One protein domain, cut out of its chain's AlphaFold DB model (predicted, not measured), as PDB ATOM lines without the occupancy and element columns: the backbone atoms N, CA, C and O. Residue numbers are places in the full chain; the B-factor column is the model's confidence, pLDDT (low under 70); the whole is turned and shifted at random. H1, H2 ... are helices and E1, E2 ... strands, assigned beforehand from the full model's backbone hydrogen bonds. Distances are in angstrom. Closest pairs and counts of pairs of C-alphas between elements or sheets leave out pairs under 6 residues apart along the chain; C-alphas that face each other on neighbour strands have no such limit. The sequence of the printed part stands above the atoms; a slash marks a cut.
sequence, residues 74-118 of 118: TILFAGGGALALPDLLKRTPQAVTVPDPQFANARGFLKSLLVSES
ATOM      1  N   THR A  74      -2.453 -23.015  -5.333       85.81
ATOM      2  CA  THR A  74      -3.646 -22.996  -6.196       85.81
ATOM      3  C   THR A  74      -4.193 -21.584  -6.384       85.81
ATOM      4  O   THR A  74      -4.326 -20.817  -5.433       85.81
ATOM      5  N   ILE A  75      -4.598 -21.267  -7.617       85.69
ATOM      6  CA  ILE A  75      -5.306 -20.033  -7.970       85.69
ATOM      7  C   ILE A  75      -6.757 -20.373  -8.305       85.69
ATOM      8  O   ILE A  75      -7.032 -21.069  -9.282       85.69
ATOM      9  N   LEU A  76      -7.700 -19.840  -7.529       88.69
ATOM     10  CA  LEU A  76      -9.128 -20.053  -7.754       88.69
ATOM     11  C   LEU A  76      -9.732 -18.917  -8.584       88.69
ATOM     12  O   LEU A  76      -9.799 -17.769  -8.144       88.69
ATOM     13  N   PHE A  77     -10.230 -19.249  -9.771       87.94
ATOM     14  CA  PHE A  77     -10.988 -18.333 -10.616       87.94
ATOM     15  C   PHE A  77     -12.487 -18.460 -10.336       87.94
ATOM     16  O   PHE A  77     -13.074 -19.532 -10.495       87.94
ATOM     17  N   ALA A  78     -13.104 -17.343  -9.951       90.44
ATOM     18  CA  ALA A  78     -14.534 -17.208  -9.681       90.44
ATOM     19  C   ALA A  78     -15.151 -16.039 -10.477       90.44
ATOM     20  O   ALA A  78     -14.454 -15.260 -11.129       90.44
ATOM     21  N   GLY A  79     -16.477 -15.911 -10.423       87.31
ATOM     22  CA  GLY A  79     -17.253 -14.914 -11.160       87.31
ATOM     23  C   GLY A  79     -17.472 -15.259 -12.638       87.31
ATOM     24  O   GLY A  79     -16.918 -16.214 -13.177       87.31
ATOM     25  N   GLY A  80     -18.292 -14.459 -13.325       81.31
ATOM     26  CA  GLY A  80     -18.603 -14.675 -14.749       81.31
ATOM     27  C   GLY A  80     -17.403 -14.497 -15.684       81.31
ATOM     28  O   GLY A  80     -17.334 -15.142 -16.727       81.31
ATOM     29  N   GLY A  81     -16.419 -13.683 -15.288       80.44
ATOM     30  CA  GLY A  81     -15.195 -13.464 -16.063       80.44
ATOM     31  C   GLY A  81     -14.327 -14.718 -16.212       80.44
ATOM     32  O   GLY A  81     -13.653 -14.860 -17.228       80.44
ATOM     33  N   ALA A  82     -14.396 -15.659 -15.263       81.81
ATOM     34  CA  ALA A  82     -13.663 -16.924 -15.340       81.81
ATOM     35  C   ALA A  82     -14.069 -17.755 -16.573       81.81
ATOM     36  O   ALA A  82     -13.222 -18.369 -17.218       81.81
ATOM     37  N   LEU A  83     -15.349 -17.704 -16.957       79.31
ATOM     38  CA  LEU A  83     -15.873 -18.402 -18.137       79.31
ATOM     39  C   LEU A  83     -15.437 -17.746 -19.456       79.31
ATOM     40  O   LEU A  83     -15.419 -18.394 -20.502       79.31
ATOM     41  N   ALA A  84     -15.083 -16.461 -19.422       72.62
ATOM     42  CA  ALA A  84     -14.712 -15.693 -20.606       72.62
ATOM     43  C   ALA A  84     -13.222 -15.814 -20.978       72.62
ATOM     44  O   ALA A  84     -12.839 -15.349 -22.054       72.62
ATOM     45  N   LEU A  85     -12.390 -16.420 -20.118       74.94
ATOM     46  CA  LEU A  85     -10.924 -16.436 -20.243       74.94
ATOM     47  C   LEU A  85     -10.324 -17.861 -20.178       74.94
ATOM     48  O   LEU A  85      -9.424 -18.116 -19.377       74.94
ATOM     49  N   PRO A  86     -10.764 -18.812 -21.025       72.06
ATOM     50  CA  PRO A  86     -10.304 -20.203 -20.956       72.06
ATOM     51  C   PRO A  86      -8.800 -20.370 -21.230       72.06
ATOM     52  O   PRO A  86      -8.169 -21.288 -20.712       72.06
ATOM     53  N   ASP A  87      -8.194 -19.480 -22.020       73.44
ATOM     54  CA  ASP A  87      -6.767 -19.570 -22.353       73.44
ATOM     55  C   ASP A  87      -5.848 -19.190 -21.189       73.44
ATOM     56  O   ASP A  87      -4.701 -19.636 -21.145       73.44
ATOM     57  N   LEU A  88      -6.348 -18.412 -20.226       73.44
ATOM     58  CA  LEU A  88      -5.611 -18.092 -19.006       73.44
ATOM     59  C   LEU A  88      -5.402 -19.340 -18.141       73.44
ATOM     60  O   LEU A  88      -4.300 -19.561 -17.638       73.44
ATOM     61  N   LEU A  89      -6.438 -20.176 -18.029       74.94
ATOM     62  CA  LEU A  89      -6.388 -21.439 -17.288       74.94
ATOM     63  C   LEU A  89      -5.355 -22.389 -17.902       74.94
ATOM     64  O   LEU A  89      -4.551 -22.973 -17.188       74.94
ATOM     65  N   LYS A  90      -5.302 -22.477 -19.237       76.56
ATOM     66  CA  LYS A  90      -4.323 -23.328 -19.942       76.56
ATOM     67  C   LYS A  90      -2.871 -22.925 -19.680       76.56
ATOM     68  O   LYS A  90      -1.986 -23.770 -19.732       76.56
ATOM     69  N   ARG A  91      -2.614 -21.633 -19.462       76.31
ATOM     70  CA  ARG A  91      -1.263 -21.076 -19.275       76.31
ATOM     71  C   ARG A  91      -0.809 -21.067 -17.818       76.31
ATOM     72  O   ARG A  91       0.361 -20.798 -17.564       76.31
ATOM     73  N   THR A  92      -1.712 -21.353 -16.884       77.00
ATOM     74  CA  THR A  92      -1.460 -21.257 -15.445       77.00
ATOM     75  C   THR A  92      -1.749 -22.615 -14.805       77.00
ATOM     76  O   THR A  92      -2.896 -22.878 -14.462       77.00
ATOM     77  N   PRO A  93      -0.749 -23.498 -14.633       78.06
ATOM     78  CA  PRO A  93      -0.979 -24.882 -14.197       78.06
ATOM     79  C   PRO A  93      -1.692 -25.014 -12.846       78.06
ATOM     80  O   PRO A  93      -2.406 -25.981 -12.614       78.06
ATOM     81  N   GLN A  94      -1.508 -24.029 -11.966       84.06
ATOM     82  CA  GLN A  94      -2.126 -23.975 -10.640       84.06
ATOM     83  C   GLN A  94      -3.549 -23.384 -10.658       84.06
ATOM     84  O   GLN A  94      -4.187 -23.270  -9.613       84.06
ATOM     85  N   ALA A  95      -4.040 -22.937 -11.818       85.19
ATOM     86  CA  ALA A  95      -5.330 -22.278 -11.937       85.19
ATOM     87  C   ALA A  95      -6.479 -23.276 -12.058       85.19
ATOM     88  O   ALA A  95      -6.504 -24.129 -12.945       85.19
ATOM     89  N   VAL A  96      -7.494 -23.089 -11.222       88.31
ATOM     90  CA  VAL A  96      -8.718 -23.886 -11.220       88.31
ATOM     91  C   VAL A  96      -9.915 -22.946 -11.274       88.31
ATOM     92  O   VAL A  96      -9.999 -21.978 -10.522       88.31
ATOM     93  N   THR A  97     -10.867 -23.224 -12.166       88.88
ATOM     94  CA  THR A  97     -12.172 -22.546 -12.128       88.88
ATOM     95  C   THR A  97     -13.067 -23.258 -11.132       88.88
ATOM     96  O   THR A  97     -13.246 -24.472 -11.216       88.88
ATOM     97  N   VAL A  98     -13.624 -22.512 -10.184       91.19
ATOM     98  CA  VAL A  98     -14.518 -23.088  -9.174       91.19
ATOM     99  C   VAL A  98     -15.846 -23.534  -9.808       91.19
ATOM    100  O   VAL A  98     -16.282 -22.919 -10.786       91.19
ATOM    101  N   PRO A  99     -16.533 -24.552  -9.254       89.06
ATOM    102  CA  PRO A  99     -17.867 -24.935  -9.710       89.06
ATOM    103  C   PRO A  99     -18.838 -23.756  -9.636       89.06
ATOM    104  O   PRO A  99     -18.837 -23.016  -8.646       89.06
ATOM    105  N   ASP A 100     -19.668 -23.588 -10.667       90.00
ATOM    106  CA  ASP A 100     -20.637 -22.492 -10.785       90.00
ATOM    107  C   ASP A 100     -20.020 -21.136 -10.393       90.00
ATOM    108  O   ASP A 100     -20.421 -20.532  -9.384       90.00
ATOM    109  N   PRO A 101     -19.004 -20.661 -11.140       90.88
ATOM    110  CA  PRO A 101     -18.148 -19.564 -10.703       90.88
ATOM    111  C   PRO A 101     -18.926 -18.264 -10.496       90.88
ATOM    112  O   PRO A 101     -18.603 -17.496  -9.592       90.88
ATOM    113  N   GLN A 102     -20.008 -18.050 -11.249       92.44
ATOM    114  CA  GLN A 102     -20.911 -16.907 -11.086       92.44
ATOM    115  C   GLN A 102     -21.591 -16.855  -9.707       92.44
ATOM    116  O   GLN A 102     -21.896 -15.768  -9.227       92.44
ATOM    117  N   PHE A 103     -21.782 -18.003  -9.051       92.56
ATOM    118  CA  PHE A 103     -22.454 -18.113  -7.755       92.56
ATOM    119  C   PHE A 103     -21.499 -18.397  -6.590       92.56
ATOM    120  O   PHE A 103     -21.945 -18.457  -5.444       92.56
ATOM    121  N   ALA A 104     -20.199 -18.568  -6.847       93.00
ATOM    122  CA  ALA A 104     -19.227 -18.973  -5.832       93.00
ATOM    123  C   ALA A 104     -19.230 -18.049  -4.602       93.00
ATOM    124  O   ALA A 104     -19.322 -18.528  -3.471       93.00
ATOM    125  N   ASN A 105     -19.239 -16.733  -4.826       92.94
ATOM    126  CA  ASN A 105     -19.276 -15.751  -3.741       92.94
ATOM    127  C   ASN A 105     -20.611 -15.786  -2.985       92.94
ATOM    128  O   ASN A 105     -20.615 -15.790  -1.760       92.94
ATOM    129  N   ALA A 106     -21.740 -15.885  -3.699       94.25
ATOM    130  CA  ALA A 106     -23.064 -15.956  -3.082       94.25
ATOM    131  C   ALA A 106     -23.206 -17.184  -2.163       94.25
ATOM    132  O   ALA A 106     -23.717 -17.069  -1.050       94.25
ATOM    133  N   ARG A 107     -22.686 -18.346  -2.584       93.62
ATOM    134  CA  ARG A 107     -22.649 -19.551  -1.740       93.62
ATOM    135  C   ARG A 107     -21.757 -19.371  -0.514       93.62
ATOM    136  O   ARG A 107     -22.129 -19.811   0.570       93.62
ATOM    137  N   GLY A 108     -20.599 -18.727  -0.678       92.81
ATOM    138  CA  GLY A 108     -19.704 -18.397   0.432       92.81
ATOM    139  C   GLY A 108     -20.387 -17.518   1.479       92.81
ATOM    140  O   GLY A 108     -20.339 -17.832   2.667       92.81
ATOM    141  N   PHE A 109     -21.099 -16.478   1.037       95.62
ATOM    142  CA  PHE A 109     -21.865 -15.599   1.921       95.62
ATOM    143  C   PHE A 109     -22.976 -16.342   2.660       95.62
ATOM    144  O   PHE A 109     -23.075 -16.218   3.878       95.62
ATOM    145  N   LEU A 110     -23.756 -17.174   1.961       95.25
ATOM    146  CA  LEU A 110     -24.793 -17.989   2.595       95.25
ATOM    147  C   LEU A 110     -24.205 -18.918   3.664       95.25
ATOM    148  O   LEU A 110     -24.705 -18.959   4.784       95.25
ATOM    149  N   LYS A 111     -23.114 -19.630   3.350       94.31
ATOM    150  CA  LYS A 111     -22.439 -20.504   4.318       94.31
ATOM    151  C   LYS A 111     -21.947 -19.717   5.534       94.31
ATOM    152  O   LYS A 111     -22.089 -20.198   6.652       94.31
ATOM    153  N   SER A 112     -21.380 -18.531   5.322       95.00
ATOM    154  CA  SER A 112     -20.895 -17.683   6.413       95.00
ATOM    155  C   SER A 112     -22.018 -17.259   7.355       95.00
ATOM    156  O   SER A 112     -21.801 -17.264   8.557       95.00
ATOM    157  N   LEU A 113     -23.200 -16.916   6.834       95.31
ATOM    158  CA  LEU A 113     -24.354 -16.558   7.664       95.31
ATOM    159  C   LEU A 113     -24.806 -17.741   8.525       95.31
ATOM    160  O   LEU A 113     -24.942 -17.595   9.732       95.31
ATOM    161  N   LEU A 114     -24.932 -18.925   7.920       94.69
ATOM    162  CA  LEU A 114     -25.350 -20.137   8.630       94.69
ATOM    163  C   LEU A 114     -24.388 -20.520   9.764       94.69
ATOM    164  O   LEU A 114     -24.832 -20.954  10.821       94.69
ATOM    165  N   VAL A 115     -23.076 -20.354   9.557       91.50
ATOM    166  CA  VAL A 115     -22.062 -20.641  10.588       91.50
ATOM    167  C   VAL A 115     -22.068 -19.589  11.700       91.50
ATOM    168  O   VAL A 115     -21.852 -19.945  12.849       91.50
ATOM    169  N   SER A 116     -22.319 -18.318  11.384       81.81
ATOM    170  CA  SER A 116     -22.363 -17.236  12.380       81.81
ATOM    171  C   SER A 116     -23.625 -17.241  13.253       81.81
ATOM    172  O   SER A 116     -23.636 -16.599  14.298       81.81
ATOM    173  N   GLU A 117     -24.688 -17.919  12.817       71.69
ATOM    174  CA  GLU A 117     -25.948 -18.085  13.562       71.69
ATOM    175  C   GLU A 117     -25.996 -19.382  14.399       71.69
ATOM    176  O   GLU A 117     -27.002 -19.641  15.062       71.69
ATOM    177  N   SER A 118     -24.928 -20.189  14.360       57.25
ATOM    178  CA  SER A 118     -24.768 -21.449  15.109       57.25
ATOM    179  C   SER A 118     -23.984 -21.246  16.403       57.25
ATOM    180  O   SER A 118     -24.342 -21.898  17.409       57.25
TER     181      SER A 118
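What this domain is: This is residues 74 to 118 of the 118 residues of an uncharacterized protein of mine drainage metagenome (UniProt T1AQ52). A small head of strands E1 and E2 and short helices H1 and H2 bears an arm: residues 106 to 116 of H3 stick out. 45 residues are printed, mostly helix, with named elements E1, H1, H2, E2, H3. The whole is loose, with radius of gyration of the C-alphas 13.0 A and spans 42 by 19 by 10 A.

How they stand to each other: Parallel neighbour strands E1, residues 75 to 77, and E2, residues 95 to 97, with H1, residues 81 to 84, and H2, residues 86 to 91, between them form a strand-helix-strand unit with a right-handed crossover. N 77 and O 96 are within hydrogen-bond range at 2.8 A. H3, residues 101 to 116, is close to but not clearly touching H1; their closest C-alphas, 82 and 101, are 7.0 A apart. O i to N i+4 pairs are within range throughout H2, 10 of 12 in H3.

Where its parts are: E1 begins at C-alpha 75, (-5.306, -20.033, -7.970); H3 runs 23.6 A to C-alpha 116, (-22.363, -17.236, 12.380).

The domain as a whole: The printed part has no cut; residue 118 is under pLDDT 70.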